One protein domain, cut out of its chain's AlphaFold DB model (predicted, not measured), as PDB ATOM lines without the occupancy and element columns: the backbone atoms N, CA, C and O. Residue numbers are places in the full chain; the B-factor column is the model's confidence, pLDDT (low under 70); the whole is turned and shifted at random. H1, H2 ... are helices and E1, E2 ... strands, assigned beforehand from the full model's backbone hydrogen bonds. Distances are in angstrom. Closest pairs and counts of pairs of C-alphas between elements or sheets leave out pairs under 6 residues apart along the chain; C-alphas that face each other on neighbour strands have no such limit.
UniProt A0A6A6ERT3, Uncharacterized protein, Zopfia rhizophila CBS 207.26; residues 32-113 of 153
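This is residues 32 to 113 of the 153 residues of an uncharacterized protein of Zopfia rhizophila CBS 207.26 (UniProt A0A6A6ERT3). Little of this domain is regular structure: beside one long helix, H1, residues 55 to 74 fold back as a loop, and near its last residues sits a small antiparallel hairpin, E1 and E2. The 82 printed residues hold H1, H2, E1, E2 in that order; the class is mixed, with only 29 residues in named elements. The whole is compact, radius of gyration of the C-alphas 13.2 A, yet elongated, spanning 41 by 26 by 17 A.

Find C-alpha 38 at (27.453, 100.074, 11.973); from there H1, residues 38 to 54, runs 23.8 A. Next come H2, residues 75 to 78, 4.8 A, and E1, residues 92 to 95, 8.8 A. E2, residues 110 to 113, 9.1 A, ends at C-alpha 113, (12.769, 93.999, 30.903).

Look at N 93 and O 113, 2.8 A apart, within hydrogen-bond range across antiparallel E1 and E2. H2 and H1 are close but not clearly touching; their closest C-alphas, Ile 75 and Asp 46, are 6.0 A apart. H1 and E1 are apart. In H1 every O i to N i+4 pair is within hydrogen-bond range; H2 is too short for one.

The farthest C-alphas, Pro 34 and Thr 105, are 41.7 A apart. The printed part has no cut; its three links are long. Residues 69 to 73, 76 and 83 have pLDDT under 70.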
ATOM      1  N   LYS A  32      20.078 108.271   7.274       85.56
ATOM      2  CA  LYS A  32      20.794 109.278   8.068       85.56
ATOM      3  C   LYS A  32      22.175 108.815   8.538       85.56
ATOM      4  O   LYS A  32      22.939 109.634   9.046       85.56
ATOM      5  N   CYS A  33      22.502 107.531   8.397       84.88
ATOM      6  CA  CYS A  33      23.800 107.001   8.785       84.88
ATOM      7  C   CYS A  33      24.811 107.056   7.637       84.88
ATOM      8  O   CYS A  33      24.498 106.628   6.525       84.88
ATOM      9  N   PRO A  34      26.057 107.497   7.900       86.12
ATOM     10  CA  PRO A  34      27.146 107.327   6.949       86.12
ATOM     11  C   PRO A  34      27.304 105.851   6.568       86.12
ATOM     12  O   PRO A  34      27.215 104.972   7.432       86.12
ATOM     13  N   ALA A  35      27.567 105.582   5.288       80.00
ATOM     14  CA  ALA A  35      27.763 104.224   4.791       80.00
ATOM     15  C   ALA A  35      28.857 103.499   5.597       80.00
ATOM     16  O   ALA A  35      29.944 104.034   5.809       80.00
ATOM     17  N   GLY A  36      28.552 102.291   6.075       76.88
ATOM     18  CA  GLY A  36      29.474 101.483   6.880       76.88
ATOM     19  C   GLY A  36      29.578 101.875   8.360       76.88
ATOM     20  O   GLY A  36      30.293 101.208   9.106       76.88
ATOM     21  N   ASN A  37      28.864 102.904   8.838       87.06
ATOM     22  CA  ASN A  37      28.821 103.216  10.269       87.06
ATOM     23  C   ASN A  37      27.826 102.297  10.996       87.06
ATOM     24  O   ASN A  37      26.677 102.666  11.253       87.06
ATOM     25  N   CYS A  38      28.286 101.095  11.343       85.50
ATOM     26  CA  CYS A  38      27.453 100.074  11.973       85.50
ATOM     27  C   CYS A  38      26.824 100.522  13.291       85.50
ATOM     28  O   CYS A  38      25.652 100.245  13.502       85.50
ATOM     29  N   LYS A  39      27.540 101.284  14.127       86.50
ATOM     30  CA  LYS A  39      26.989 101.812  15.386       86.50
ATOM     31  C   LYS A  39      25.791 102.730  15.145       86.50
ATOM     32  O   LYS A  39      24.819 102.685  15.892       86.50
ATOM     33  N   CYS A  40      25.865 103.580  14.123       87.31
ATOM     34  CA  CYS A  40      24.751 104.445  13.754       87.31
ATOM     35  C   CYS A  40      23.559 103.614  13.266       87.31
ATOM     36  O   CYS A  40      22.438 103.815  13.731       87.31
ATOM     37  N   ILE A  41      23.811 102.660  12.363       86.75
ATOM     38  CA  ILE A  41      22.767 101.829  11.760       86.75
ATOM     39  C   ILE A  41      22.063 100.985  12.826       86.75
ATOM     40  O   ILE A  41      20.835 101.000  12.887       86.75
ATOM     41  N   THR A  42      22.822 100.303  13.691       86.25
ATOM     42  CA  THR A  42      22.261  99.508  14.789       86.25
ATOM     43  C   THR A  42      21.440 100.384  15.720       86.25
ATOM     44  O   THR A  42      20.289 100.065  15.975       86.25
ATOM     45  N   SER A  43      21.960 101.551  16.116       85.31
ATOM     46  CA  SER A  43      21.239 102.476  17.000       85.31
ATOM     47  C   SER A  43      19.923 102.977  16.393       85.31
ATOM     48  O   SER A  43      18.942 103.142  17.115       85.31
ATOM     49  N   LEU A  44      19.867 103.252  15.084       87.31
ATOM     50  CA  LEU A  44      18.620 103.668  14.429       87.31
ATOM     51  C   LEU A  44      17.621 102.514  14.312       87.31
ATOM     52  O   LEU A  44      16.434 102.730  14.555       87.31
ATOM     53  N   LEU A  45      18.087 101.307  13.982       87.25
ATOM     54  CA  LEU A  45      17.247 100.107  13.931       87.25
ATOM     55  C   LEU A  45      16.685  99.758  15.312       87.25
ATOM     56  O   LEU A  45      15.485  99.537  15.437       87.25
ATOM     57  N   ASP A  46      17.522  99.796  16.343       85.75
ATOM     58  CA  ASP A  46      17.158  99.535  17.734       85.75
ATOM     59  C   ASP A  46      16.108 100.534  18.228       85.75
ATOM     60  O   ASP A  46      15.051 100.151  18.730       85.75
ATOM     61  N   ASN A  47      16.349 101.833  18.018       85.38
ATOM     62  CA  ASN A  47      15.393 102.877  18.398       85.38
ATOM     63  C   ASN A  47      14.069 102.751  17.644       85.38
ATOM     64  O   ASN A  47      12.999 102.953  18.224       85.38
ATOM     65  N   CYS A  48      14.133 102.443  16.351       86.75
ATOM     66  CA  CYS A  48      12.956 102.233  15.525       86.75
ATOM     67  C   CYS A  48      12.138 101.038  16.023       86.75
ATOM     68  O   CYS A  48      10.941 101.193  16.255       86.75
ATOM     69  N   TYR A  49      12.792  99.904  16.281       85.25
ATOM     70  CA  TYR A  49      12.162  98.711  16.831       85.25
ATOM     71  C   TYR A  49      11.504  99.005  18.182       85.25
ATOM     72  O   TYR A  49      10.304  98.807  18.320       85.25
ATOM     73  N   VAL A  50      12.222  99.607  19.142       82.62
ATOM     74  CA  VAL A  50      11.645  99.990  20.448       82.62
ATOM     75  C   VAL A  50      10.445 100.918  20.284       82.62
ATOM     76  O   VAL A  50       9.451 100.773  20.993       82.62
ATOM     77  N   THR A  51      10.518 101.877  19.360       84.69
ATOM     78  CA  THR A  51       9.417 102.814  19.094       84.69
ATOM     79  C   THR A  51       8.206 102.100  18.503       84.69
ATOM     80  O   THR A  51       7.088 102.384  18.917       84.69
ATOM     81  N   GLN A  52       8.412 101.178  17.561       81.25
ATOM     82  CA  GLN A  52       7.351 100.366  16.963       81.25
ATOM     83  C   GLN A  52       6.712  99.457  18.012       81.25
ATOM     84  O   GLN A  52       5.496  99.500  18.180       81.25
ATOM     85  N   THR A  53       7.512  98.738  18.806       78.56
ATOM     86  CA  THR A  53       6.986  97.892  19.879       78.56
ATOM     87  C   THR A  53       6.186  98.732  20.879       78.56
ATOM     88  O   THR A  53       5.049  98.383  21.184       78.56
ATOM     89  N   LYS A  54       6.707  99.895  21.317       77.94
ATOM     90  CA  LYS A  54       5.986 100.865  22.178       77.94
ATOM     91  C   LYS A  54       4.703 101.414  21.560       77.94
ATOM     92  O   LYS A  54       3.766 101.710  22.293       77.94
ATOM     93  N   ALA A  55       4.665 101.572  20.243       76.94
ATOM     94  CA  ALA A  55       3.486 102.027  19.514       76.94
ATOM     95  C   ALA A  55       2.444 100.920  19.295       76.94
ATOM     96  O   ALA A  55       1.392 101.190  18.724       76.94
ATOM     97  N   GLY A  56       2.722  99.696  19.740       72.94
ATOM     98  CA  GLY A  56       1.831  98.567  19.557       72.94
ATOM     99  C   GLY A  56       1.922  97.924  18.180       72.94
ATOM    100  O   GLY A  56       0.922  97.572  17.568       72.94
ATOM    101  N   VAL A  57       3.137  97.848  17.646       78.19
ATOM    102  CA  VAL A  57       3.389  97.318  16.313       78.19
ATOM    103  C   VAL A  57       4.302  96.106  16.414       78.19
ATOM    104  O   VAL A  57       5.445  96.224  16.861       78.19
ATOM    105  N   ASP A  58       3.826  94.958  15.927       76.56
ATOM    106  CA  ASP A  58       4.665  93.773  15.747       76.56
ATOM    107  C   ASP A  58       5.339  93.773  14.367       76.56
ATOM    108  O   ASP A  58       4.730  93.435  13.353       76.56
ATOM    109  N   CYS A  59       6.621  94.143  14.347       76.75
ATOM    110  CA  CYS A  59       7.474  94.106  13.158       76.75
ATOM    111  C   CYS A  59       8.457  92.927  13.127       76.75
ATOM    112  O   CYS A  59       9.247  92.817  12.185       76.75
ATOM    113  N   GLY A  60       8.422  92.047  14.134       76.94
ATOM    114  CA  GLY A  60       9.446  91.024  14.344       76.94
ATOM    115  C   GLY A  60      10.839  91.606  14.643       76.94
ATOM    116  O   GLY A  60      11.027  92.819  14.741       76.94
ATOM    117  N   LYS A  61      11.842  90.730  14.809       79.00
ATOM    118  CA  LYS A  61      13.216  91.158  15.136       79.00
ATOM    119  C   LYS A  61      13.813  92.015  14.004       79.00
ATOM    120  O   LYS A  61      13.680  91.640  12.833       79.00
ATOM    121  N   PRO A  62      14.527  93.111  14.321       78.81
ATOM    122  CA  PRO A  62      15.192  93.916  13.305       78.81
ATOM    123  C   PRO A  62      16.294  93.102  12.612       78.81
ATOM    124  O   PRO A  62      16.974  92.282  13.233       78.81
ATOM    125  N   LYS A  63      16.484  93.341  11.312       81.69
ATOM    126  CA  LYS A  63      17.584  92.761  10.528       81.69
ATOM    127  C   LYS A  63      18.699  93.791  10.385       81.69
ATOM    128  O   LYS A  63      18.470  94.858   9.817       81.69
ATOM    129  N   TYR A  64      19.896  93.468  10.866       82.62
ATOM    130  CA  TYR A  64      21.075  94.318  10.680       82.62
ATOM    131  C   TYR A  64      21.768  93.981   9.362       82.62
ATOM    132  O   TYR A  64      21.755  92.819   8.955       82.62
ATOM    133  N   PRO A  65      22.401  94.967   8.707       80.88
ATOM    134  CA  PRO A  65      23.281  94.691   7.581       80.88
ATOM    135  C   PRO A  65      24.442  93.776   7.982       80.88
ATOM    136  O   PRO A  65      24.938  93.847   9.112       80.88
ATOM    137  N   ASP A  66      24.905  92.969   7.030       75.19
ATOM    138  CA  ASP A  66      26.073  92.110   7.208       75.19
ATOM    139  C   ASP A  66      27.285  92.929   7.684       75.19
ATOM    140  O   ASP A  66      27.609  93.982   7.132       75.19
ATOM    141  N   GLY A  67      27.943  92.455   8.746       71.19
ATOM    142  CA  GLY A  67      29.082  93.133   9.375       71.19
ATOM    143  C   GLY A  67      28.724  94.165  10.453       71.19
ATOM    144  O   GLY A  67      29.634  94.693  11.088       71.19
ATOM    145  N   CYS A  68      27.434  94.425  10.713       75.06
ATOM    146  CA  CYS A  68      26.986  95.394  11.723       75.06
ATOM    147  C   CYS A  68      26.485  94.799  13.048       75.06
ATOM    148  O   CYS A  68      25.819  95.480  13.822       75.06
ATOM    149  N   THR A  69      26.868  93.571  13.385       67.50
ATOM    150  CA  THR A  69      26.650  92.960  14.706       67.50
ATOM    151  C   THR A  69      27.745  93.390  15.691       67.50
ATOM    152  O   THR A  69      28.625  92.615  16.051       67.50
ATOM    153  N   GLY A  70      27.759  94.668  16.083       55.28
ATOM    154  CA  GLY A  70      28.861  95.233  16.874       55.28
ATOM    155  C   GLY A  70      28.431  96.363  17.801       55.28
ATOM    156  O   GLY A  70      28.677  97.534  17.515       55.28
ATOM    157  N   GLY A  71      27.802  96.009  18.919       56.78
ATOM    158  CA  GLY A  71      27.466  96.916  20.017       56.78
ATOM    159  C   GLY A  71      27.293  96.147  21.327       56.78
ATOM    160  O   GLY A  71      27.304  94.918  21.313       56.78
ATOM    161  N   ASN A  72      27.138  96.864  22.448       54.81
ATOM    162  CA  ASN A  72      26.683  96.265  23.707       54.81
ATOM    163  C   ASN A  72      25.277  95.698  23.457       54.81
ATOM    164  O   ASN A  72      24.324  96.463  23.426       54.81
ATOM    165  N   THR A  73      25.220  94.393  23.187       62.34
ATOM    166  CA  THR A  73      24.044  93.527  23.010       62.34
ATOM    167  C   THR A  73      22.923  94.099  22.117       62.34
ATOM    168  O   THR A  73      22.103  94.884  22.592       62.34
ATOM    169  N   PRO A  74      22.842  93.707  20.830       72.31
ATOM    170  CA  PRO A  74      21.741  94.085  19.940       72.31
ATOM    171  C   PRO A  74      20.358  93.772  20.534       72.31
ATOM    172  O   PRO A  74      20.162  92.724  21.147       72.31
ATOM    173  N   ILE A  75      19.357  94.618  20.265       74.75
ATOM    174  CA  ILE A  75      17.980  94.369  20.724       74.75
ATOM    175  C   ILE A  75      17.380  93.010  20.284       74.75
ATOM    176  O   ILE A  75      16.572  92.480  21.040       74.75
ATOM    177  N   PRO A  76      17.736  92.359  19.155       67.62
ATOM    178  CA  PRO A  76      17.286  90.999  18.852       67.62
ATOM    179  C   PRO A  76      17.548  89.991  19.954       67.62
ATOM    180  O   PRO A  76      16.780  89.033  20.077       67.62
ATOM    181  N   ASP A  77      18.626  90.195  20.705       70.56
ATOM    182  CA  ASP A  77      19.015  89.334  21.816       70.56
ATOM    183  C   ASP A  77      18.198  89.663  23.076       70.56
ATOM    184  O   ASP A  77      18.098  88.840  23.976       70.56
ATOM    185  N   MET A  78      17.545  90.829  23.100       76.56
ATOM    186  CA  MET A  78      16.591  91.284  24.117       76.56
ATOM    187  C   MET A  78      15.125  91.162  23.658       76.56
ATOM    188  O   MET A  78      14.222  91.619  24.353       76.56
ATOM    189  N   ALA A  79      14.851  90.611  22.473       84.62
ATOM    190  CA  ALA A  79      13.496  90.435  21.956       84.62
ATOM    191  C   ALA A  79      12.923  89.083  22.391       84.62
ATOM    192  O   ALA A  79      13.592  88.050  22.278       84.62
ATOM    193  N   CYS A  80      11.664  89.077  22.824       86.00
ATOM    194  CA  CYS A  80      11.021  87.899  23.398       86.00
ATOM    195  C   CYS A  80       9.573  87.728  22.936       86.00
ATOM    196  O   CYS A  80       8.940  88.663  22.449       86.00
ATOM    197  N   GLY A  81       9.038  86.521  23.120       81.69
ATOM    198  CA  GLY A  81       7.646  86.198  22.830       81.69
ATOM    199  C   GLY A  81       7.264  86.314  21.351       81.69
ATOM    200  O   GLY A  81       8.095  86.533  20.463       81.69
ATOM    201  N   GLY A  82       5.973  86.124  21.089       73.62
ATOM    202  CA  GLY A  82       5.353  86.379  19.792       73.62
ATOM    203  C   GLY A  82       5.998  85.696  18.593       73.62
ATOM    204  O   GLY A  82       6.447  84.552  18.669       73.62
ATOM    205  N   SER A  83       6.033  86.432  17.477       66.06
ATOM    206  CA  SER A  83       6.613  86.017  16.193       66.06
ATOM    207  C   SER A  83       8.128  85.781  16.254       66.06
ATOM    208  O   SER A  83       8.699  85.167  15.351       66.06
ATOM    209  N   THR A  84       8.784  86.219  17.331       72.19
ATOM    210  CA  THR A  84      10.226  86.052  17.528       72.19
ATOM    211  C   THR A  84      10.611  84.752  18.230       72.19
ATOM    212  O   THR A  84      11.760  84.327  18.104       72.19
ATOM    213  N   GLY A  85       9.687  84.151  18.994       75.06
ATOM    214  CA  GLY A  85       9.930  82.945  19.795       75.06
ATOM    215  C   GLY A  85      11.037  83.078  20.854       75.06
ATOM    216  O   GLY A  85      11.479  82.066  21.390       75.06
ATOM    217  N   GLY A  86      11.521  84.296  21.127       81.44
ATOM    218  CA  GLY A  86      12.617  84.539  22.063       81.44
ATOM    219  C   GLY A  86      12.198  84.400  23.528       81.44
ATOM    220  O   GLY A  86      11.037  84.614  23.879       81.44
ATOM    221  N   THR A  87      13.163  84.091  24.390       83.56
ATOM    222  CA  THR A  87      12.999  84.016  25.848       83.56
ATOM    223  C   THR A  87      13.979  84.963  26.523       83.56
ATOM    224  O   THR A  87      15.121  85.062  26.079       83.56
ATOM    225  N   CYS A  88      13.546  85.623  27.593       85.75
ATOM    226  CA  CYS A  88      14.412  86.494  28.386       85.75
ATOM    227  C   CYS A  88      15.281  85.710  29.372       85.75
ATOM    228  O   CYS A  88      15.062  84.511  29.582       85.75
ATOM    229  N   ALA A  89      16.264  86.387  29.970       87.12
ATOM    230  CA  ALA A  89      17.044  85.823  31.064       87.12
ATOM    231  C   ALA A  89      16.163  85.532  32.298       87.12
ATOM    232  O   ALA A  89      15.010  85.952  32.386       87.12
ATOM    233  N   SER A  90      16.698  84.784  33.267       83.75
ATOM    234  CA  SER A  90      15.952  84.369  34.468       83.75
ATOM    235  C   SER A  90      15.507  85.530  35.367       83.75
ATOM    236  O   SER A  90      14.558  85.386  36.132       83.75
ATOM    237  N   ASP A  91      16.204  86.658  35.294       84.12
ATOM    238  CA  ASP A  91      15.960  87.908  36.020       84.12
ATOM    239  C   ASP A  91      15.189  88.949  35.183       84.12
ATOM    240  O   ASP A  91      15.113  90.138  35.510       84.12
ATOM    241  N   GLU A  92      14.580  88.498  34.089       88.06
ATOM    242  CA  GLU A  92      13.848  89.332  33.152       88.06
ATOM    243  C   GLU A  92      12.450  88.769  32.876       88.06
ATOM    244  O   GLU A  92      12.185  87.569  32.928       88.06
ATOM    245  N   ILE A  93      11.533  89.672  32.555       86.94
ATOM    246  CA  ILE A  93      10.203  89.382  32.041       86.94
ATOM    247  C   ILE A  93      10.116  89.775  30.576       86.94
ATOM    248  O   ILE A  93      10.733  90.744  30.129       86.94
ATOM    249  N   CYS A  94       9.277  89.051  29.838       86.94
ATOM    250  CA  CYS A  94       8.896  89.478  28.506       86.94
ATOM    251  C   CYS A  94       7.815  90.558  28.599       86.94
ATOM    252  O   CYS A  94       6.635  90.269  28.795       86.94
ATOM    253  N   TYR A  95       8.234  91.815  28.497       86.44
ATOM    254  CA  TYR A  95       7.350  92.967  28.490       86.44
ATOM    255  C   TYR A  95       6.773  93.178  27.085       86.44
ATOM    256  O   TYR A  95       7.526  93.238  26.118       86.44
ATOM    257  N   PHE A  96       5.453  93.336  26.952       85.06
ATOM    258  CA  PHE A  96       4.781  93.563  25.663       85.06
ATOM    259  C   PHE A  96       4.287  95.007  25.553       85.06
ATOM    260  O   PHE A  96       3.140  95.256  25.906       85.06
ATOM    261  N   PRO A  97       5.083  95.990  25.103       78.06
ATOM    262  CA  PRO A  97       4.666  97.393  25.110       78.06
ATOM    263  C   PRO A  97       3.358  97.679  24.348       78.06
ATOM    264  O   PRO A  97       2.645  98.622  24.691       78.06
ATOM    265  N   ASP A  98       3.003  96.832  23.380       77.50
ATOM    266  CA  ASP A  98       1.675  96.822  22.782       77.50
ATOM    267  C   ASP A  98       0.600  96.446  23.812       77.50
ATOM    268  O   ASP A  98       0.513  95.302  24.260       77.50
ATOM    269  N   LYS A  99      -0.245  97.410  24.184       74.00
ATOM    270  CA  LYS A  99      -1.406  97.165  25.055       74.00
ATOM    271  C   LYS A  99      -2.612  96.602  24.302       74.00
ATOM    272  O   LYS A  99      -3.528  96.094  24.938       74.00
ATOM    273  N   SER A 100      -2.636  96.733  22.977       75.50
ATOM    274  CA  SER A 100      -3.685  96.194  22.107       75.50
ATOM    275  C   SER A 100      -3.424  94.741  21.707       75.50
ATOM    276  O   SER A 100      -4.360  94.019  21.351       75.50
ATOM    277  N   CYS A 101      -2.170  94.296  21.808       74.88
ATOM    278  CA  CYS A 101      -1.805  92.901  21.645       74.88
ATOM    279  C   CYS A 101      -1.948  92.165  22.977       74.88
ATOM    280  O   CYS A 101      -1.276  92.466  23.963       74.88
ATOM    281  N   ASP A 102      -2.851  91.193  22.991       74.69
ATOM    282  CA  ASP A 102      -3.031  90.274  24.102       74.69
ATOM    283  C   ASP A 102      -2.104  89.059  23.903       74.69
ATOM    284  O   ASP A 102      -2.350  88.257  22.992       74.69
ATOM    285  N   PRO A 103      -1.050  88.896  24.729       71.62
ATOM    286  CA  PRO A 103      -0.081  87.810  24.585       71.62
ATOM    287  C   PRO A 103      -0.680  86.425  24.868       71.62
ATOM    288  O   PRO A 103      -0.063  85.418  24.522       71.62
ATOM    289  N   HIS A 104      -1.871  86.345  25.475       73.19
ATOM    290  CA  HIS A 104      -2.566  85.078  25.703       73.19
ATOM    291  C   HIS A 104      -3.330  84.594  24.469       73.19
ATOM    292  O   HIS A 104      -3.533  83.390  24.310       73.19
ATOM    293  N   THR A 105      -3.760  85.508  23.595       73.12
ATOM    294  CA  THR A 105      -4.579  85.175  22.417       73.12
ATOM    295  C   THR A 105      -3.865  85.406  21.089       73.12
ATOM    296  O   THR A 105      -4.303  84.874  20.066       73.12
ATOM    297  N   LYS A 106      -2.762  86.161  21.072       70.81
ATOM    298  CA  LYS A 106      -1.976  86.471  19.871       70.81
ATOM    299  C   LYS A 106      -0.476  86.412  20.148       70.81
ATOM    300  O   LYS A 106      -0.005  86.652  21.253       70.81
ATOM    301  N   ALA A 107       0.288  86.121  19.100       74.44
ATOM    302  CA  ALA A 107       1.741  86.162  19.148       74.44
ATOM    303  C   ALA A 107       2.223  87.628  19.134       74.44
ATOM    304  O   ALA A 107       2.329  88.219  18.068       74.44
ATOM    305  N   CYS A 108       2.504  88.202  20.306       76.75
ATOM    306  CA  CYS A 108       2.999  89.576  20.458       76.75
ATOM    307  C   CYS A 108       4.516  89.601  20.635       76.75
ATOM    308  O   CYS A 108       5.038  88.893  21.494       76.75
ATOM    309  N   THR A 109       5.232  90.425  19.878       83.50
ATOM    310  CA  THR A 109       6.661  90.642  20.131       83.50
ATOM    311  C   THR A 109       6.856  91.582  21.320       83.50
ATOM    312  O   THR A 109       6.280  92.669  21.372       83.50
ATOM    313  N   GLY A 110       7.671  91.151  22.278       84.06
ATOM    314  CA  GLY A 110       8.034  91.895  23.474       84.06
ATOM    315  C   GLY A 110       9.516  92.269  23.543       84.06
ATOM    316  O   GLY A 110      10.328  91.947  22.670       84.06
ATOM    317  N   LEU A 111       9.850  92.962  24.624       86.75
ATOM    318  CA  LEU A 111      11.190  93.343  25.043       86.75
ATOM    319  C   LEU A 111      11.480  92.711  26.400       86.75
ATOM    320  O   LEU A 111      10.636  92.746  27.294       86.75
ATOM    321  N   CYS A 112      12.681  92.183  26.572       86.88
ATOM    322  CA  CYS A 112      13.158  91.760  27.871       86.88
ATOM    323  C   CYS A 112      13.363  92.986  28.752       86.88
ATOM    324  O   CYS A 112      14.058  93.940  28.395       86.88
ATOM    325  N   ALA A 113      12.674  92.979  29.882       86.75
ATOM    326  CA  ALA A 113      12.769  93.999  30.903       86.75
ATOM    327  C   ALA A 113      13.077  93.314  32.225       86.75
ATOM    328  O   ALA A 113      12.636  92.197  32.465       86.75
TER     329      ALA A 113